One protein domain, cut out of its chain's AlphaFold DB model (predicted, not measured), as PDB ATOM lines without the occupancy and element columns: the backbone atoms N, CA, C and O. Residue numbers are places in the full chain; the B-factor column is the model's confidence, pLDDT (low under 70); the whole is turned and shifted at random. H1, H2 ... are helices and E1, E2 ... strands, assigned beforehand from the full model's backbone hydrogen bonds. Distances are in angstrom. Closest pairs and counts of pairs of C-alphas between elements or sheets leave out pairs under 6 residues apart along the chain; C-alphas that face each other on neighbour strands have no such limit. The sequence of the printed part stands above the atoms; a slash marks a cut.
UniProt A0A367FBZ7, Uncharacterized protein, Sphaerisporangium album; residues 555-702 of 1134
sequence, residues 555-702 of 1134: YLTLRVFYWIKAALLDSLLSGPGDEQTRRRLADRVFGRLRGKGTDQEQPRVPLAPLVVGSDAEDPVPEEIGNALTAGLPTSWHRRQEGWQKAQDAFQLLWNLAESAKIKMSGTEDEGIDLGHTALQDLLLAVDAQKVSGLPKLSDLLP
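What this domain is: This is residues 555 to 702 of the 1134 residues of an uncharacterized protein of Sphaerisporangium album (UniProt A0A367FBZ7). A rounded body of helices is built round one helix, H1, which runs through its middle. The longest helix, H5, crosses H1 on one side with H6 folded back along it, while H3, H4 and H2 pack round the rest of H1 and the short H7 sits by its last turn. Two stretches stick out and stand free: residues 596 to 601, in the long link from H2 to H3, and residues 665 to 670, of which 665 to 666 belong to H5. The printed part has 148 residues with seven named helices and one named strand, in the order H1, H2, H3, H4, H5, E1, H6, H7, and its class is mostly helix. It is compact, with a radius of gyration of the C-alphas of 15.2 A and spans of 47 by 34 by 32 A.

How they stand to each other: H1, residues 555 to 573, is the hub, touching five other helices. H2, residues 579 to 590, forms a helical hairpin with it: they touch through residues 572 to 573 of H1 alone, closest at the C-alphas of Leu 573 and Arg 582, 5.7 A, at a shallow tilt of 33 degrees, only just short of steep, opposite ways. H3, residues 607 to 612, touches residues 562 to 570 of H1 alone, with the C-alphas of Ala 566 and Ala 608 closest at 4.7 A. H4, residues 622 to 631, touches residues 562 to 569 of H1 alone at a steep tilt of 52 degrees, Lys 565 and Leu 628 having the closest C-alphas, 6.3 A. H4 also touches residues 585 to 590 of H2 alone, the C-alphas of Val 589 and Ala 627 being closest at 4.8 A. H5, residues 643 to 666, touches H1 with residues 653 to 661 alone, closest at the C-alphas of Phe 561 and Ala 657, 5.1 A, and is only just about perpendicular to it at 73 degrees. E1, residues 671 to 673, pairs with no named strand. H6, residues 676 to 687, touches residues 645 to 656 of H5 alone, opposite ways at a shallow tilt of 23 degrees, with the C-alphas of Ala 649 and Ala 685 closest at 5.2 A. H7, residues 697 to 700, touches H6 and only just touches H1, with 3 pairs of C-alphas within 8 A; the closest C-alphas are those of Leu 683 and Ser 698, 5.2 A, and of Leu 572 and Leu 700, 5.2 A. In H1 to H6 every O i to N i+4 pair is within hydrogen-bond range; H7 is too short for one.

Where its parts are: H1 begins at C-alpha 555 (183.610, 61.683, 133.913) and is 27.2 A long. H2 measures 15.7 A, H3 8.9 A, H4 14.3 A, E1 7.0 A and H6 16.4 A. H5 is 34.5 A long and ends at C-alpha 666 (178.314, 66.461, 150.994). H7, 5.3 A, ends at C-alpha 700 (184.766, 90.970, 131.667).

The domain as a whole: The two C-alphas farthest apart are those of Asp 599 and Gly 666, 47.5 A. The printed part has no cut. The links H2 to H3 and H4 to H5 are long. The mean pLDDT of the printed part is 84.9, and residues 594 to 603 and 638 to 642 are under 70.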
ATOM      1  N   TYR A 555     184.591  61.349 134.946       93.75
ATOM      2  CA  TYR A 555     183.610  61.683 133.913       93.75
ATOM      3  C   TYR A 555     182.509  62.604 134.468       93.75
ATOM      4  O   TYR A 555     182.128  63.582 133.826       93.75
ATOM      5  N   LEU A 556     182.081  62.375 135.718       94.88
ATOM      6  CA  LEU A 556     181.167  63.283 136.427       94.88
ATOM      7  C   LEU A 556     181.780  64.682 136.592       94.88
ATOM      8  O   LEU A 556     181.124  65.691 136.335       94.88
ATOM      9  N   THR A 557     183.058  64.757 136.970       95.81
ATOM     10  CA  THR A 557     183.789  66.029 137.073       95.81
ATOM     11  C   THR A 557     183.916  66.726 135.730       95.81
ATOM     12  O   THR A 557     183.771  67.942 135.672       95.81
ATOM     13  N   LEU A 558     184.125  65.980 134.645       95.31
ATOM     14  CA  LEU A 558     184.217  66.536 133.299       95.31
ATOM     15  C   LEU A 558     182.892  67.176 132.844       95.31
ATOM     16  O   LEU A 558     182.905  68.227 132.204       95.31
ATOM     17  N   ARG A 559     181.742  66.617 133.237       94.88
ATOM     18  CA  ARG A 559     180.430  67.250 133.008       94.88
ATOM     19  C   ARG A 559     180.295  68.574 133.770       94.88
ATOM     20  O   ARG A 559     179.930  69.591 133.181       94.88
ATOM     21  N   VAL A 560     180.680  68.604 135.052       96.44
ATOM     22  CA  VAL A 560     180.713  69.851 135.847       96.44
ATOM     23  C   VAL A 560     181.702  70.862 135.253       96.44
ATOM     24  O   VAL A 560     181.391  72.045 135.168       96.44
ATOM     25  N   PHE A 561     182.865  70.408 134.782       97.06
ATOM     26  CA  PHE A 561     183.878  71.231 134.119       97.06
ATOM     27  C   PHE A 561     183.284  71.981 132.921       97.06
ATOM     28  O   PHE A 561     183.403  73.206 132.851       97.06
ATOM     29  N   TYR A 562     182.586  71.287 132.016       96.44
ATOM     30  CA  TYR A 562     181.948  71.932 130.866       96.44
ATOM     31  C   TYR A 562     180.804  72.867 131.261       96.44
ATOM     32  O   TYR A 562     180.661  73.930 130.651       96.44
ATOM     33  N   TRP A 563     180.039  72.535 132.304       96.50
ATOM     34  CA  TRP A 563     179.035  73.452 132.839       96.50
ATOM     35  C   TRP A 563     179.667  74.743 133.371       96.50
ATOM     36  O   TRP A 563     179.193  75.824 133.029       96.50
ATOM     37  N   ILE A 564     180.777  74.667 134.118       96.75
ATOM     38  CA  ILE A 564     181.486  75.865 134.596       96.75
ATOM     39  C   ILE A 564     181.984  76.700 133.409       96.75
ATOM     40  O   ILE A 564     181.822  77.920 133.432       96.75
ATOM     41  N   LYS A 565     182.532  76.080 132.346       96.56
ATOM     42  CA  LYS A 565     182.913  76.819 131.121       96.56
ATOM     43  C   LYS A 565     181.721  77.583 130.547       96.56
ATOM     44  O   LYS A 565     181.851  78.759 130.217       96.56
ATOM     45  N   ALA A 566     180.578  76.912 130.420       95.56
ATOM     46  CA  ALA A 566     179.371  77.483 129.842       95.56
ATOM     47  C   ALA A 566     178.808  78.627 130.699       95.56
ATOM     48  O   ALA A 566     178.606  79.727 130.190       95.56
ATOM     49  N   ALA A 567     178.654  78.404 132.006       95.25
ATOM     50  CA  ALA A 567     178.146  79.399 132.948       95.25
ATOM     51  C   ALA A 567     179.071  80.621 133.054       95.25
ATOM     52  O   ALA A 567     178.603  81.762 133.101       95.25
ATOM     53  N   LEU A 568     180.391  80.405 133.037       95.62
ATOM     54  CA  LEU A 568     181.360  81.494 133.022       95.62
ATOM     55  C   LEU A 568     181.278  82.290 131.718       95.62
ATOM     56  O   LEU A 568     181.234  83.513 131.773       95.62
ATOM     57  N   LEU A 569     181.183  81.637 130.559       94.88
ATOM     58  CA  LEU A 569     181.023  82.342 129.284       94.88
ATOM     59  C   LEU A 569     179.716  83.141 129.210       94.88
ATOM     60  O   LEU A 569     179.756  84.294 128.782       94.88
ATOM     61  N   ASP A 570     178.593  82.594 129.678       93.06
ATOM     62  CA  ASP A 570     177.318  83.323 129.760       93.06
ATOM     63  C   ASP A 570     177.443  84.585 130.635       93.06
ATOM     64  O   ASP A 570     176.959  85.668 130.276       93.06
ATOM     65  N   SER A 571     178.156  84.460 131.759       92.81
ATOM     66  CA  SER A 571     178.448  85.555 132.687       92.81
ATOM     67  C   SER A 571     179.366  86.617 132.071       92.81
ATOM     68  O   SER A 571     179.067  87.805 132.164       92.81
ATOM     69  N   LEU A 572     180.421  86.220 131.350       93.25
ATOM     70  CA  LEU A 572     181.331  87.137 130.645       93.25
ATOM     71  C   LEU A 572     180.640  87.865 129.479       93.25
ATOM     72  O   LEU A 572     180.861  89.055 129.260       93.25
ATOM     73  N   LEU A 573     179.767  87.176 128.738       90.50
ATOM     74  CA  LEU A 573     178.983  87.762 127.641       90.50
ATOM     75  C   LEU A 573     177.960  88.799 128.131       90.50
ATOM     76  O   LEU A 573     177.593  89.714 127.383       90.50
ATOM     77  N   SER A 574     177.532  88.665 129.385       87.12
ATOM     78  CA  SER A 574     176.597  89.566 130.070       87.12
ATOM     79  C   SER A 574     177.295  90.543 131.027       87.12
ATOM     80  O   SER A 574     176.633  91.374 131.649       87.12
ATOM     81  N   GLY A 575     178.621  90.441 131.156       83.50
ATOM     82  CA  GLY A 575     179.404  91.091 132.197       83.50
ATOM     83  C   GLY A 575     179.803  92.541 131.921       83.50
ATOM     84  O   GLY A 575     179.457  93.110 130.878       83.50
ATOM     85  N   PRO A 576     180.513  93.177 132.875       78.50
ATOM     86  CA  PRO A 576     181.033  94.530 132.702       78.50
ATOM     87  C   PRO A 576     182.046  94.573 131.548       78.50
ATOM     88  O   PRO A 576     182.804  93.637 131.359       78.50
ATOM     89  N   GLY A 577     182.081  95.651 130.763       76.19
ATOM     90  CA  GLY A 577     183.055  95.807 129.676       76.19
ATOM     91  C   GLY A 577     182.474  96.452 128.423       76.19
ATOM     92  O   GLY A 577     181.255  96.599 128.279       76.19
ATOM     93  N   ASP A 578     183.350  96.858 127.503       82.88
ATOM     94  CA  ASP A 578     182.919  97.501 126.267       82.88
ATOM     95  C   ASP A 578     182.193  96.512 125.333       82.88
ATOM     96  O   ASP A 578     182.486  95.315 125.258       82.88
ATOM     97  N   GLU A 579     181.198  97.030 124.616       84.38
ATOM     98  CA  GLU A 579     180.343  96.244 123.722       84.38
ATOM     99  C   GLU A 579     181.136  95.591 122.577       84.38
ATOM    100  O   GLU A 579     180.769  94.514 122.110       84.38
ATOM    101  N   GLN A 580     182.246  96.193 122.135       85.19
ATOM    102  CA  GLN A 580     183.065  95.640 121.058       85.19
ATOM    103  C   GLN A 580     183.817  94.383 121.519       85.19
ATOM    104  O   GLN A 580     183.862  93.394 120.786       85.19
ATOM    105  N   THR A 581     184.360  94.390 122.733       85.44
ATOM    106  CA  THR A 581     185.026  93.241 123.357       85.44
ATOM    107  C   THR A 581     184.047  92.088 123.571       85.44
ATOM    108  O   THR A 581     184.347  90.953 123.187       85.44
ATOM    109  N   ARG A 582     182.833  92.371 124.067       87.00
ATOM    110  CA  ARG A 582     181.782  91.348 124.216       87.00
ATOM    111  C   ARG A 582     181.316  90.784 122.872       87.00
ATOM    112  O   ARG A 582     181.110  89.578 122.766       87.00
ATOM    113  N   ARG A 583     181.215  91.609 121.822       86.06
ATOM    114  CA  ARG A 583     180.911  91.135 120.457       86.06
ATOM    115  C   ARG A 583     181.989  90.214 119.902       86.06
ATOM    116  O   ARG A 583     181.646  89.160 119.395       86.06
ATOM    117  N   ARG A 584     183.275  90.539 120.072       87.31
ATOM    118  CA  ARG A 584     184.377  89.658 119.635       87.31
ATOM    119  C   ARG A 584     184.330  88.288 120.311       87.31
ATOM    120  O   ARG A 584     184.554  87.278 119.648       87.31
ATOM    121  N   LEU A 585     184.033  88.250 121.614       89.31
ATOM    122  CA  LEU A 585     183.837  86.990 122.333       89.31
ATOM    123  C   LEU A 585     182.618  86.229 121.786       89.31
ATOM    124  O   LEU A 585     182.726  85.044 121.478       89.31
ATOM    125  N   ALA A 586     181.487  86.918 121.604       87.88
ATOM    126  CA  ALA A 586     180.265  86.330 121.062       87.88
ATOM    127  C   ALA A 586     180.470  85.753 119.650       87.88
ATOM    128  O   ALA A 586     180.088  84.614 119.403       87.88
ATOM    129  N   ASP A 587     181.121  86.487 118.746       86.50
ATOM    130  CA  ASP A 587     181.406  86.043 117.377       86.50
ATOM    131  C   ASP A 587     182.271  84.778 117.368       86.50
ATOM    132  O   ASP A 587     182.065  83.875 116.558       86.50
ATOM    133  N   ARG A 588     183.218  84.677 118.304       86.75
ATOM    134  CA  ARG A 588     184.096  83.513 118.436       86.75
ATOM    135  C   ARG A 588     183.359  82.274 118.951       86.75
ATOM    136  O   ARG A 588     183.597  81.184 118.437       86.75
ATOM    137  N   VAL A 589     182.489  82.444 119.948       87.19
ATOM    138  CA  VAL A 589     181.715  81.354 120.562       87.19
ATOM    139  C   VAL A 589     180.576  80.914 119.640       87.19
ATOM    140  O   VAL A 589     180.525  79.763 119.211       87.19
ATOM    141  N   PHE A 590     179.695  81.838 119.256       85.44
ATOM    142  CA  PHE A 590     178.514  81.530 118.446       85.44
ATOM    143  C   PHE A 590     178.841  81.330 116.964       85.44
ATOM    144  O   PHE A 590     178.103  80.629 116.277       85.44
ATOM    145  N   GLY A 591     179.965  81.849 116.460       78.00
ATOM    146  CA  GLY A 591     180.438  81.541 115.106       78.00
ATOM    147  C   GLY A 591     180.739  80.054 114.890       78.00
ATOM    148  O   GLY A 591     180.728  79.597 113.751       78.00
ATOM    149  N   ARG A 592     180.969  79.286 115.966       72.62
ATOM    150  CA  ARG A 592     181.133  77.823 115.926       72.62
ATOM    151  C   ARG A 592     179.816  77.051 116.005       72.62
ATOM    152  O   ARG A 592     179.787  75.913 115.562       72.62
ATOM    153  N   LEU A 593     178.760  77.673 116.531       73.31
ATOM    154  CA  LEU A 593     177.414  77.096 116.635       73.31
ATOM    155  C   LEU A 593     176.558  77.379 115.388       73.31
ATOM    156  O   LEU A 593     175.563  76.704 115.147       73.31
ATOM    157  N   ARG A 594     176.929  78.374 114.570       67.00
ATOM    158  CA  ARG A 594     176.242  78.666 113.305       67.00
ATOM    159  C   ARG A 594     176.595  77.614 112.251       67.00
ATOM    160  O   ARG A 594     177.751  77.496 111.845       67.00
ATOM    161  N   GLY A 595     175.584  76.905 111.745       54.59
ATOM    162  CA  GLY A 595     175.715  76.095 110.535       54.59
ATOM    163  C   GLY A 595     176.183  76.954 109.353       54.59
ATOM    164  O   GLY A 595     175.810  78.125 109.235       54.59
ATOM    165  N   LYS A 596     177.021  76.394 108.471       41.09
ATOM    166  CA  LYS A 596     177.460  77.075 107.242       41.09
ATOM    167  C   LYS A 596     176.226  77.475 106.412       41.09
ATOM    168  O   LYS A 596     175.661  76.622 105.741       41.09
ATOM    169  N   GLY A 597     175.827  78.751 106.440       42.94
ATOM    170  CA  GLY A 597     174.810  79.298 105.528       42.94
ATOM    171  C   GLY A 597     173.685  80.149 106.129       42.94
ATOM    172  O   GLY A 597     172.839  80.606 105.367       42.94
ATOM    173  N   THR A 598     173.636  80.404 107.442       44.75
ATOM    174  CA  THR A 598     172.610  81.296 108.020       44.75
ATOM    175  C   THR A 598     173.181  82.683 108.337       44.75
ATOM    176  O   THR A 598     173.782  82.882 109.392       44.75
ATOM    177  N   ASP A 599     172.955  83.650 107.444       45.47
ATOM    178  CA  ASP A 599     173.329  85.073 107.600       45.47
ATOM    179  C   ASP A 599     172.400  85.865 108.549       45.47
ATOM    180  O   ASP A 599     172.522  87.083 108.679       45.47
ATOM    181  N   GLN A 600     171.461  85.205 109.237       47.00
ATOM    182  CA  GLN A 600     170.605  85.862 110.229       47.00
ATOM    183  C   GLN A 600     171.231  85.814 111.628       47.00
ATOM    184  O   GLN A 600     171.681  84.763 112.088       47.00
ATOM    185  N   GLU A 601     171.233  86.959 112.324       51.75
ATOM    186  CA  GLU A 601     171.538  87.048 113.756       51.75
ATOM    187  C   GLU A 601     170.512  86.226 114.549       51.75
ATOM    188  O   GLU A 601     169.431  86.703 114.886       51.75
ATOM    189  N   GLN A 602     170.835  84.964 114.835       52.72
ATOM    190  CA  GLN A 602     170.065  84.179 115.794       52.72
ATOM    191  C   GLN A 602     170.212  84.783 117.203       52.72
ATOM    192  O   GLN A 602     171.303  85.252 117.555       52.72
ATOM    193  N   PRO A 603     169.139  84.779 118.016       57.72
ATOM    194  CA  PRO A 603     169.201  85.248 119.395       57.72
ATOM    195  C   PRO A 603     170.248  84.453 120.183       57.72
ATOM    196  O   PRO A 603     170.361  83.238 120.032       57.72
ATOM    197  N   ARG A 604     171.027  85.149 121.023       71.19
ATOM    198  CA  ARG A 604     172.029  84.520 121.895       71.19
ATOM    199  C   ARG A 604     171.323  83.542 122.831       71.19
ATOM    200  O   ARG A 604     170.529  83.966 123.669       71.19
ATOM    201  N   VAL A 605     171.611  82.256 122.674       79.06
ATOM    202  CA  VAL A 605     171.100  81.207 123.559       79.06
ATOM    203  C   VAL A 605     172.082  81.048 124.724       79.06
ATOM    204  O   VAL A 605     173.282  80.944 124.461       79.06
ATOM    205  N   PRO A 606     171.614  81.046 125.987       86.81
ATOM    206  CA  PRO A 606     172.459  80.729 127.134       86.81
ATOM    207  C   PRO A 606     173.076  79.333 126.993       86.81
ATOM    208  O   PRO A 606     172.369  78.368 126.698       86.81
ATOM    209  N   LEU A 607     174.384  79.220 127.198       90.38
ATOM    210  CA  LEU A 607     175.141  77.985 127.003       90.38
ATOM    211  C   LEU A 607     174.953  77.005 128.165       90.38
ATOM    212  O   LEU A 607     174.869  75.802 127.931       90.38
ATOM    213  N   ALA A 608     174.880  77.487 129.410       90.94
ATOM    214  CA  ALA A 608     174.783  76.607 130.577       90.94
ATOM    215  C   ALA A 608     173.513  75.731 130.566       90.94
ATOM    216  O   ALA A 608     173.649  74.524 130.764       90.94
ATOM    217  N   PRO A 609     172.309  76.248 130.240       89.88
ATOM    218  CA  PRO A 609     171.117  75.414 130.075       89.88
ATOM    219  C   PRO A 609     171.225  74.385 128.944       89.88
ATOM    220  O   PRO A 609     170.655  73.306 129.064       89.88
ATOM    221  N   LEU A 610     171.968  74.679 127.866       87.94
ATOM    222  CA  LEU A 610     172.215  73.707 126.791       87.94
ATOM    223  C   LEU A 610     173.110  72.555 127.259       87.94
ATOM    224  O   LEU A 610     172.918  71.423 126.829       87.94
ATOM    225  N   VAL A 611     174.074  72.838 128.141       89.50
ATOM    226  CA  VAL A 611     174.916  71.809 128.767       89.50
ATOM    227  C   VAL A 611     174.111  70.977 129.768       89.50
ATOM    228  O   VAL A 611     174.214  69.757 129.744       89.50
ATOM    229  N   VAL A 612     173.287  71.611 130.612       88.00
ATOM    230  CA  VAL A 612     172.439  70.905 131.595       88.00
ATOM    231  C   VAL A 612     171.397  70.025 130.903       88.00
ATOM    232  O   VAL A 612     171.202  68.889 131.309       88.00
ATOM    233  N   GLY A 613     170.741  70.528 129.856       79.38
ATOM    234  CA  GLY A 613     169.690  69.806 129.132       79.38
ATOM    235  C   GLY A 613     170.191  68.805 128.089       79.38
ATOM    236  O   GLY A 613     169.402  68.382 127.249       79.38
ATOM    237  N   SER A 614     171.486  68.478 128.068       78.94
ATOM    238  CA  SER A 614     172.041  67.548 127.087       78.94
ATOM    239  C   SER A 614     171.959  66.097 127.562       78.94
ATOM    240  O   SER A 614     172.626  65.710 128.521       78.94
ATOM    241  N   ASP A 615     171.248  65.269 126.798       72.81
ATOM    242  CA  ASP A 615     171.220  63.808 126.963       72.81
ATOM    243  C   ASP A 615     172.363  63.101 126.200       72.81
ATOM    244  O   ASP A 615     172.278  61.916 125.881       72.81
ATOM    245  N   ALA A 616     173.433  63.821 125.840       70.69
ATOM    246  CA  ALA A 616     174.535  63.246 125.074       70.69
ATOM    247  C   ALA A 616     175.294  62.166 125.871       70.69
ATOM    248  O   ALA A 616     175.501  62.278 127.084       70.69
ATOM    249  N   GLU A 617     175.760  61.137 125.153       73.12
ATOM    250  CA  GLU A 617     176.647  60.093 125.688       73.12
ATOM    251  C   GLU A 617     178.050  60.654 126.016       73.12
ATOM    252  O   GLU A 617     178.741  60.159 126.911       73.12
ATOM    253  N   ASP A 618     178.466  61.722 125.338       83.81
ATOM    254  CA  ASP A 618     179.679  62.495 125.630       83.81
ATOM    255  C   ASP A 618     179.422  63.560 126.714       83.81
ATOM    256  O   ASP A 618     178.265  63.866 127.006       83.81
ATOM    257  N   PRO A 619     180.464  64.148 127.346       85.25
ATOM    258  CA  PRO A 619     180.263  65.145 128.402       85.25
ATOM    259  C   PRO A 619     179.413  66.341 127.955       85.25
ATOM    260  O   PRO A 619     178.672  66.900 128.758       85.25
ATOM    261  N   VAL A 620     179.559  66.727 126.684       89.44
ATOM    262  CA  VAL A 620     178.753  67.712 125.958       89.44
ATOM    263  C   VAL A 620     178.762  67.365 124.461       89.44
ATOM    264  O   VAL A 620     179.735  66.769 123.995       89.44
ATOM    265  N   PRO A 621     177.753  67.784 123.675       87.75
ATOM    266  CA  PRO A 621     177.770  67.660 122.217       87.75
ATOM    267  C   PRO A 621     178.999  68.335 121.591       87.75
ATOM    268  O   PRO A 621     179.405  69.411 122.039       87.75
ATOM    269  N   GLU A 622     179.555  67.754 120.521       85.50
ATOM    270  CA  GLU A 622     180.808  68.214 119.889       85.50
ATOM    271  C   GLU A 622     180.776  69.710 119.520       85.50
ATOM    272  O   GLU A 622     181.724  70.453 119.776       85.50
ATOM    273  N   GLU A 623     179.661  70.187 118.962       85.25
ATOM    274  CA  GLU A 623     179.475  71.590 118.572       85.25
ATOM    275  C   GLU A 623     179.549  72.542 119.776       85.25
ATOM    276  O   GLU A 623     180.216  73.581 119.715       85.25
ATOM    277  N   ILE A 624     178.931  72.154 120.896       88.56
ATOM    278  CA  ILE A 624     178.973  72.901 122.156       88.56
ATOM    279  C   ILE A 624     180.390  72.853 122.732       88.56
ATOM    280  O   ILE A 624     180.951  73.898 123.060       88.56
ATOM    281  N   GLY A 625     181.021  71.676 122.784       89.31
ATOM    282  CA  GLY A 625     182.402  71.519 123.247       89.31
ATOM    283  C   GLY A 625     183.394  72.385 122.461       89.31
ATOM    284  O   GLY A 625     184.249  73.055 123.053       89.31
ATOM    285  N   ASN A 626     183.234  72.459 121.138       88.12
ATOM    286  CA  ASN A 626     184.026  73.314 120.254       88.12
ATOM    287  C   ASN A 626     183.799  74.810 120.528       88.12
ATOM    288  O   ASN A 626     184.763  75.581 120.566       88.12
ATOM    289  N   ALA A 627     182.551  75.230 120.749       89.50
ATOM    290  CA  ALA A 627     182.216  76.611 121.091       89.50
ATOM    291  C   ALA A 627     182.805  77.028 122.452       89.50
ATOM    292  O   ALA A 627     183.435  78.084 122.564       89.50
ATOM    293  N   LEU A 628     182.680  76.164 123.464       92.94
ATOM    294  CA  LEU A 628     183.234  76.385 124.801       92.94
ATOM    295  C   LEU A 628     184.763  76.451 124.778       92.94
ATOM    296  O   LEU A 628     185.353  77.331 125.399       92.94
ATOM    297  N   THR A 629     185.418  75.573 124.019       90.44
ATOM    298  CA  THR A 629     186.883  75.570 123.866       90.44
ATOM    299  C   THR A 629     187.383  76.805 123.118       90.44
ATOM    300  O   THR A 629     188.454  77.326 123.423       90.44
ATOM    301  N   ALA A 630     186.604  77.321 122.164       88.69
ATOM    302  CA  ALA A 630     186.943  78.554 121.462       88.69
ATOM    303  C   ALA A 630     186.845  79.795 122.366       88.69
ATOM    304  O   ALA A 630     187.665  80.705 122.208       88.69
ATOM    305  N   GLY A 631     185.860  79.840 123.271       90.69
ATOM    306  CA  GLY A 631     185.641  80.949 124.205       90.69
ATOM    307  C   GLY A 631     186.516  80.904 125.458       90.69
ATOM    308  O   GLY A 631     186.958  81.952 125.917       90.69
ATOM    309  N   LEU A 632     186.786  79.711 125.989       93.38
ATOM    310  CA  LEU A 632     187.569  79.493 127.206       93.38
ATOM    311  C   LEU A 632     188.606  78.369 126.977       93.38
ATOM    312  O   LEU A 632     188.369  77.207 127.336       93.38
ATOM    313  N   PRO A 633     189.742  78.686 126.325       91.31
ATOM    314  CA  PRO A 633     190.714  77.693 125.882       91.31
ATOM    315  C   PRO A 633     191.458  77.058 127.057       91.31
ATOM    316  O   PRO A 633     192.111  77.724 127.859       91.31
ATOM    317  N   THR A 634     191.352  75.736 127.124       91.31
ATOM    318  CA  THR A 634     191.956  74.885 128.161       91.31
ATOM    319  C   THR A 634     192.665  73.669 127.572       91.31
ATOM    320  O   THR A 634     193.528  73.138 128.247       91.31
ATOM    321  N   SER A 635     192.435  73.317 126.300       88.56
ATOM    322  CA  SER A 635     193.104  72.194 125.626       88.56
ATOM    323  C   SER A 635     194.618  72.411 125.439       88.56
ATOM    324  O   SER A 635     195.048  73.441 124.919       88.56
ATOM    325  N   TRP A 636     195.421  71.394 125.782       84.06
ATOM    326  CA  TRP A 636     196.892  71.359 125.658       84.06
ATOM    327  C   TRP A 636     197.426  70.205 124.784       84.06
ATOM    328  O   TRP A 636     198.637  70.020 124.675       84.06
ATOM    329  N   HIS A 637     196.549  69.442 124.119       72.38
ATOM    330  CA  HIS A 637     196.898  68.260 123.307       72.38
ATOM    331  C   HIS A 637     197.870  68.561 122.144       72.38
ATOM    332  O   HIS A 637     198.631  67.691 121.723       72.38
ATOM    333  N   ARG A 638     197.885  69.792 121.613       59.38
ATOM    334  CA  ARG A 638     198.845  70.191 120.572       59.38
ATOM    335  C   ARG A 638     200.063  70.815 121.247       59.38
ATOM    336  O   ARG A 638     199.933  71.888 121.828       59.38
ATOM    337  N   ARG A 639     201.241  70.185 121.122       53.09
ATOM    338  CA  ARG A 639     202.556  70.713 121.557       53.09
ATOM    339  C   ARG A 639     202.961  71.975 120.764       53.09
ATOM    340  O   ARG A 639     203.937  71.969 120.023       53.09
ATOM    341  N   GLN A 640     202.171  73.040 120.862       53.75
ATOM    342  CA  GLN A 640     202.466  74.377 120.342       53.75
ATOM    343  C   GLN A 640     203.079  75.243 121.456       53.75
ATOM    344  O   GLN A 640     203.057  74.862 122.629       53.75
ATOM    345  N   GLU A 641     203.635  76.408 121.111       56.25
ATOM    346  CA  GLU A 641     204.081  77.388 122.112       56.25
ATOM    347  C   GLU A 641     202.951  77.705 123.109       56.25
ATOM    348  O   GLU A 641     201.835  78.035 122.711       56.25
ATOM    349  N   GLY A 642     203.241  77.619 124.412       64.31
ATOM    350  CA  GLY A 642     202.296  77.973 125.477       64.31
ATOM    351  C   GLY A 642     201.432  76.833 126.030       64.31
ATOM    352  O   GLY A 642     200.572  77.110 126.866       64.31
ATOM    353  N   TRP A 643     201.667  75.574 125.638       74.25
ATOM    354  CA  TRP A 643     200.900  74.417 126.127       74.25
ATOM    355  C   TRP A 643     200.881  74.281 127.661       74.25
ATOM    356  O   TRP A 643     199.847  73.910 128.209       74.25
ATOM    357  N   GLN A 644     201.957  74.657 128.370       78.88
ATOM    358  CA  GLN A 644     201.984  74.633 129.841       78.88
ATOM    359  C   GLN A 644     200.935  75.566 130.454       78.88
ATOM    360  O   GLN A 644     200.283  75.211 131.425       78.88
ATOM    361  N   LYS A 645     200.711  76.743 129.858       84.25
ATOM    362  CA  LYS A 645     199.714  77.700 130.365       84.25
ATOM    363  C   LYS A 645     198.284  77.227 130.116       84.25
ATOM    364  O   LYS A 645     197.396  77.506 130.916       84.25
ATOM    365  N   ALA A 646     198.057  76.529 129.001       85.75
ATOM    366  CA  ALA A 646     196.778  75.874 128.741       85.75
ATOM    367  C   ALA A 646     196.528  74.747 129.753       85.75
ATOM    368  O   ALA A 646     195.443  74.677 130.326       85.75
ATOM    369  N   GLN A 647     197.557  73.948 130.053       85.94
ATOM    370  CA  GLN A 647     197.500  72.924 131.092       85.94
ATOM    371  C   GLN A 647     197.229  73.522 132.486       85.94
ATOM    372  O   GLN A 647     196.399  72.986 133.215       85.94
ATOM    373  N   ASP A 648     197.859  74.647 132.843       87.19
ATOM    374  CA  ASP A 648     197.603  75.348 134.110       87.19
ATOM    375  C   ASP A 648     196.136  75.807 134.204       87.19
ATOM    376  O   ASP A 648     195.467  75.574 135.213       87.19
ATOM    377  N   ALA A 649     195.600  76.408 133.132       91.50
ATOM    378  CA  ALA A 649     194.195  76.815 133.068       91.50
ATOM    379  C   ALA A 649     193.241  75.614 133.179       91.50
ATOM    380  O   ALA A 649     192.252  75.679 133.914       91.50
ATOM    381  N   PHE A 650     193.546  74.502 132.501       92.50
ATOM    382  CA  PHE A 650     192.794  73.260 132.659       92.50
ATOM    383  C   PHE A 650     192.825  72.776 134.108       92.50
ATOM    384  O   PHE A 650     191.775  72.465 134.661       92.50
ATOM    385  N   GLN A 651     193.998  72.748 134.746       90.00
ATOM    386  CA  GLN A 651     194.150  72.226 136.102       90.00
ATOM    387  C   GLN A 651     193.386  73.067 137.132       90.00
ATOM    388  O   GLN A 651     192.762  72.500 138.032       90.00
ATOM    389  N   LEU A 652     193.387  74.397 136.986       92.94
ATOM    390  CA  LEU A 652     192.597  75.305 137.824       92.94
ATOM    391  C   LEU A 652     191.095  75.032 137.682       92.94
ATOM    392  O   LEU A 652     190.404  74.852 138.686       92.94
ATOM    393  N   LEU A 653     190.597  74.940 136.446       95.81
ATOM    394  CA  LEU A 653     189.185  74.658 136.191       95.81
ATOM    395  C   LEU A 653     188.787  73.242 136.640       95.81
ATOM    396  O   LEU A 653     187.719  73.059 137.222       95.81
ATOM    397  N   TRP A 654     189.654  72.251 136.432       94.19
ATOM    398  CA  TRP A 654     189.458  70.877 136.892       94.19
ATOM    399  C   TRP A 654     189.344  70.804 138.415       94.19
ATOM    400  O   TRP A 654     188.414  70.196 138.940       94.19
ATOM    401  N   ASN A 655     190.259  71.455 139.137       93.00
ATOM    402  CA  ASN A 655     190.240  71.487 140.600       93.00
ATOM    403  C   ASN A 655     188.990  72.199 141.130       93.00
ATOM    404  O   ASN A 655     188.412  71.759 142.128       93.00
ATOM    405  N   LEU A 656     188.547  73.265 140.453       95.31
ATOM    406  CA  LEU A 656     187.302  73.954 140.779       95.31
ATOM    407  C   LEU A 656     186.081  73.044 140.569       95.31
ATOM    408  O   LEU A 656     185.237  72.953 141.460       95.31
ATOM    409  N   ALA A 657     186.013  72.326 139.444       96.56
ATOM    410  CA  ALA A 657     184.939  71.383 139.137       96.56
ATOM    411  C   ALA A 657     184.896  70.197 140.118       96.56
ATOM    412  O   ALA A 657     183.828  69.866 140.636       96.56
ATOM    413  N   GLU A 658     186.046  69.593 140.430       94.00
ATOM    414  CA  GLU A 658     186.147  68.496 141.402       94.00
ATOM    415  C   GLU A 658     185.688  68.956 142.790       94.00
ATOM    416  O   GLU A 658     184.873  68.297 143.436       94.00
ATOM    417  N   SER A 659     186.153  70.132 143.221       94.12
ATOM    418  CA  SER A 659     185.762  70.726 144.501       94.12
ATOM    419  C   SER A 659     184.265  71.018 144.555       94.12
ATOM    420  O   SER A 659     183.630  70.763 145.578       94.12
ATOM    421  N   ALA A 660     183.687  71.530 143.465       94.94
ATOM    422  CA  ALA A 660     182.259  71.798 143.367       94.94
ATOM    423  C   ALA A 660     181.434  70.506 143.475       94.94
ATOM    424  O   ALA A 660     180.499  70.439 144.273       94.94
ATOM    425  N   LYS A 661     181.834  69.452 142.752       95.06
ATOM    426  CA  LYS A 661     181.201  68.126 142.810       95.06
ATOM    427  C   LYS A 661     181.235  67.539 144.223       95.06
ATOM    428  O   LYS A 661     180.200  67.095 144.722       95.06
ATOM    429  N   ILE A 662     182.399  67.546 144.877       92.38
ATOM    430  CA  ILE A 662     182.559  67.005 146.237       92.38
ATOM    431  C   ILE A 662     181.697  67.789 147.231       92.38
ATOM    432  O   ILE A 662     180.956  67.180 148.001       92.38
ATOM    433  N   LYS A 663     181.741  69.129 147.189       93.00
ATOM    434  CA  LYS A 663     180.945  69.985 148.082       93.00
ATOM    435  C   LYS A 663     179.446  69.750 147.901       93.00
ATOM    436  O   LYS A 663     178.781  69.470 148.891       93.00
ATOM    437  N   MET A 664     178.937  69.784 146.664       91.25
ATOM    438  CA  MET A 664     177.515  69.528 146.368       91.25
ATOM    439  C   MET A 664     177.040  68.157 146.854       91.25
ATOM    440  O   MET A 664     175.896  68.015 147.279       91.25
ATOM    441  N   SER A 665     177.920  67.154 146.812       86.50
ATOM    442  CA  SER A 665     177.604  65.793 147.259       86.50
ATOM    443  C   SER A 665     177.516  65.661 148.782       86.50
ATOM    444  O   SER A 665     176.838  64.757 149.260       86.50
ATOM    445  N   GLY A 666     178.210  66.525 149.533       82.25
ATOM    446  CA  GLY A 666     178.314  66.461 150.994       82.25
ATOM    447  C   GLY A 666     177.430  67.447 151.763       82.25
ATOM    448  O   GLY A 666     177.404  67.381 152.989       82.25
ATOM    449  N   THR A 667     176.734  68.361 151.081       81.19
ATOM    450  CA  THR A 667     175.778  69.293 151.704       81.19
ATOM    451  C   THR A 667     174.338  68.942 151.328       81.19
ATOM    452  O   THR A 667     174.110  68.282 150.313       81.19
ATOM    453  N   GLU A 668     173.364  69.417 152.108       82.31
ATOM    454  CA  GLU A 668     171.936  69.458 151.750       82.31
ATOM    455  C   GLU A 668     171.522  70.810 151.139       82.31
ATOM    456  O   GLU A 668     170.393  70.956 150.682       82.31
ATOM    457  N   ASP A 669     172.438  71.784 151.049       86.81
ATOM    458  CA  ASP A 669     172.140  73.120 150.520       86.81
ATOM    459  C   ASP A 669     171.584  73.082 149.085       86.81
ATOM    460  O   ASP A 669     171.983  72.254 148.261       86.81
ATOM    461  N   GLU A 670     170.733  74.050 148.737       89.50
ATOM    462  CA  GLU A 670     170.147  74.204 147.391       89.50
ATOM    463  C   GLU A 670     171.168  74.576 146.296       89.50
ATOM    464  O   GLU A 670     170.837  74.647 145.112       89.50
ATOM    465  N   GLY A 671     172.422  74.849 146.661       90.88
ATOM    466  CA  GLY A 671     173.505  75.123 145.719       90.88
ATOM    467  C   GLY A 671     174.749  75.702 146.384       90.88
ATOM    468  O   GLY A 671     174.698  76.136 147.535       90.88
ATOM    469  N   ILE A 672     175.848  75.757 145.631       93.69
ATOM    470  CA  ILE A 672     177.133  76.311 146.084       93.69
ATOM    471  C   ILE A 672     177.627  77.418 145.160       93.69
ATOM    472  O   ILE A 672     177.422  77.376 143.946       93.69
ATOM    473  N   ASP A 673     178.344  78.372 145.743       93.06
ATOM    474  CA  ASP A 673     179.021  79.431 145.005       93.06
ATOM    475  C   ASP A 673     180.466  79.000 144.692       93.06
ATOM    476  O   ASP A 673     181.171  78.447 145.542       93.06
ATOM    477  N   LEU A 674     180.919  79.233 143.456       90.50
ATOM    478  CA  LEU A 674     182.243  78.801 142.979       90.50
ATOM    479  C   LEU A 674     183.398  79.706 143.447       90.50
ATOM    480  O   LEU A 674     184.560  79.338 143.296       90.50
ATOM    481  N   GLY A 675     183.083  80.857 144.045       89.62
ATOM    482  CA  GLY A 675     184.043  81.819 144.584       89.62
ATOM    483  C   GLY A 675     184.739  82.667 143.515       89.62
ATOM    484  O   GLY A 675     185.472  82.164 142.662       89.62
ATOM    485  N   HIS A 676     184.572  83.984 143.605       91.44
ATOM    486  CA  HIS A 676     185.096  84.951 142.640       91.44
ATOM    487  C   HIS A 676     186.611  84.843 142.409       91.44
ATOM    488  O   HIS A 676     187.060  84.906 141.267       91.44
ATOM    489  N   THR A 677     187.406  84.643 143.466       92.31
ATOM    490  CA  THR A 677     188.873  84.549 143.364       92.31
ATOM    491  C   THR A 677     189.319  83.376 142.491       92.31
ATOM    492  O   THR A 677     190.166  83.555 141.624       92.31
ATOM    493  N   ALA A 678     188.701  82.200 142.642       92.25
ATOM    494  CA  ALA A 678     189.051  81.024 141.846       92.25
ATOM    495  C   ALA A 678     188.731  81.226 140.354       92.25
ATOM    496  O   ALA A 678     189.510  80.835 139.483       92.25
ATOM    497  N   LEU A 679     187.605  81.883 140.053       94.69
ATOM    498  CA  LEU A 679     187.236  82.256 138.685       94.69
ATOM    499  C   LEU A 679     188.206  83.293 138.107       94.69
ATOM    500  O   LEU A 679     188.587  83.199 136.942       94.69
ATOM    501  N   GLN A 680     188.632  84.261 138.916       93.94
ATOM    502  CA  GLN A 680     189.601  85.272 138.506       93.94
ATOM    503  C   GLN A 680     190.966  84.650 138.179       93.94
ATOM    504  O   GLN A 680     191.522  84.952 137.123       93.94
ATOM    505  N   ASP A 681     191.477  83.755 139.026       93.81
ATOM    506  CA  ASP A 681     192.753  83.063 138.808       93.81
ATOM    507  C   ASP A 681     192.731  82.222 137.522       93.81
ATOM    508  O   ASP A 681     193.678  82.261 136.731       93.81
ATOM    509  N   LEU A 682     191.617  81.529 137.257       94.69
ATOM    510  CA  LEU A 682     191.400  80.807 136.001       94.69
ATOM    511  C   LEU A 682     191.484  81.740 134.783       94.69
ATOM    512  O   LEU A 682     192.187  81.437 133.818       94.69
ATOM    513  N   LEU A 683     190.785  82.878 134.809       94.75
ATOM    514  CA  LEU A 683     190.792  83.819 133.687       94.75
ATOM    515  C   LEU A 683     192.166  84.457 133.472       94.75
ATOM    516  O   LEU A 683     192.576  84.632 132.327       94.75
ATOM    517  N   LEU A 684     192.912  84.737 134.544       94.56
ATOM    518  CA  LEU A 684     194.294  85.211 134.444       94.56
ATOM    519  C   LEU A 684     195.206  84.173 133.773       94.56
ATOM    520  O   LEU A 684     196.036  84.542 132.936       94.56
ATOM    521  N   ALA A 685     195.035  82.883 134.086       91.50
ATOM    522  CA  ALA A 685     195.767  81.801 133.426       91.50
ATOM    523  C   ALA A 685     195.419  81.699 131.930       91.50
ATOM    524  O   ALA A 685     196.314  81.530 131.098       91.50
ATOM    525  N   VAL A 686     194.142  81.870 131.569       92.19
ATOM    526  CA  VAL A 686     193.685  81.905 130.169       92.19
ATOM    527  C   VAL A 686     194.251  83.115 129.420       92.19
ATOM    528  O   VAL A 686     194.830  82.961 128.343       92.19
ATOM    529  N   ASP A 687     194.175  84.312 130.000       91.75
ATOM    530  CA  ASP A 687     194.684  85.542 129.385       91.75
ATOM    531  C   ASP A 687     196.207  85.491 129.165       91.75
ATOM    532  O   ASP A 687     196.731  86.000 128.165       91.75
ATOM    533  N   ALA A 688     196.940  84.806 130.050       90.00
ATOM    534  CA  ALA A 688     198.382  84.609 129.931       90.00
ATOM    535  C   ALA A 688     198.798  83.774 128.702       90.00
ATOM    536  O   ALA A 688     199.966  83.850 128.288       90.00
ATOM    537  N   GLN A 689     197.875  83.011 128.103       88.75
ATOM    538  CA  GLN A 689     198.106  82.235 126.879       88.75
ATOM    539  C   GLN A 689     198.222  83.125 125.629       88.75
ATOM    540  O   GLN A 689     198.822  82.703 124.644       88.75
ATOM    541  N   LYS A 690     197.700  84.363 125.659       84.25
ATOM    542  CA  LYS A 690     197.715  85.316 124.525       84.25
ATOM    543  C   LYS A 690     197.148  84.734 123.219       84.25
ATOM    544  O   LYS A 690     197.692  84.958 122.136       84.25
ATOM    545  N   VAL A 691     196.042  83.993 123.311       84.50
ATOM    546  CA  VAL A 691     195.390  83.373 122.149       84.50
ATOM    547  C   VAL A 691     194.926  84.443 121.156       84.50
ATOM    548  O   VAL A 691     194.161  85.345 121.494       84.50
ATOM    549  N   SER A 692     195.365  84.325 119.898       82.25
ATOM    550  CA  SER A 692     195.039  85.299 118.851       82.25
ATOM    551  C   SER A 692     193.526  85.473 118.674       82.25
ATOM    552  O   SER A 692     192.775  84.499 118.527       82.25
ATOM    553  N   GLY A 693     193.077  86.730 118.692       81.31
ATOM    554  CA  GLY A 693     191.674  87.115 118.529       81.31
ATOM    555  C   GLY A 693     190.775  86.854 119.742       81.31
ATOM    556  O   GLY A 693     189.572  87.080 119.631       81.31
ATOM    557  N   LEU A 694     191.309  86.380 120.871       85.88
ATOM    558  CA  LEU A 694     190.568  86.295 122.129       85.88
ATOM    559  C   LEU A 694     190.759  87.606 122.919       85.88
ATOM    560  O   LEU A 694     191.900  88.054 123.066       85.88
ATOM    561  N   PRO A 695     189.683  88.272 123.378       88.81
ATOM    562  CA  PRO A 695     189.816  89.425 124.262       88.81
ATOM    563  C   PRO A 695     190.335  89.019 125.647       88.81
ATOM    564  O   PRO A 695     190.271  87.849 126.012       88.81
ATOM    565  N   LYS A 696     190.805  90.001 126.426       90.44
ATOM    566  CA  LYS A 696     191.213  89.793 127.819       90.44
ATOM    567  C   LYS A 696     189.978  89.518 128.682       90.44
ATOM    568  O   LYS A 696     189.177  90.422 128.920       90.44
ATOM    569  N   LEU A 697     189.794  88.267 129.089       91.81
ATOM    570  CA  LEU A 697     188.572  87.786 129.728       91.81
ATOM    571  C   LEU A 697     188.466  88.230 131.186       91.81
ATOM    572  O   LEU A 697     187.353  88.470 131.652       91.81
ATOM    573  N   SER A 698     189.591  88.406 131.893       91.12
ATOM    574  CA  SER A 698     189.594  88.850 133.294       91.12
ATOM    575  C   SER A 698     188.861  90.177 133.501       91.12
ATOM    576  O   SER A 698     188.304  90.424 134.566       91.12
ATOM    577  N   ASP A 699     188.865  91.035 132.479       89.31
ATOM    578  CA  ASP A 699     188.266  92.371 132.527       89.31
ATOM    579  C   ASP A 699     186.735  92.328 132.355       89.31
ATOM    580  O   ASP A 699     186.060  93.310 132.661       89.31
ATOM    581  N   LEU A 700     186.195  91.192 131.892       90.44
ATOM    582  CA  LEU A 700     184.766  90.970 131.667       90.44
ATOM    583  C   LEU A 700     184.056  90.274 132.837       90.44
ATOM    584  O   LEU A 700     182.840  90.094 132.787       90.44
ATOM    585  N   LEU A 701     184.786  89.850 133.875       91.88
ATOM    586  CA  LEU A 701     184.226  89.073 134.981       91.88
ATOM    587  C   LEU A 701     183.298  89.940 135.860       91.88
ATOM    588  O   LEU A 701     183.745  90.940 136.433       91.88
ATOM    589  N   PRO A 702     182.011  89.578 136.025       87.56
ATOM    590  CA  PRO A 702     181.114  90.278 136.943       87.56
ATOM    591  C   PRO A 702     181.511  90.083 138.408       87.56
ATOM    592  O   PRO A 702     182.072  89.060 138.781       87.56
TER     593      PRO A 702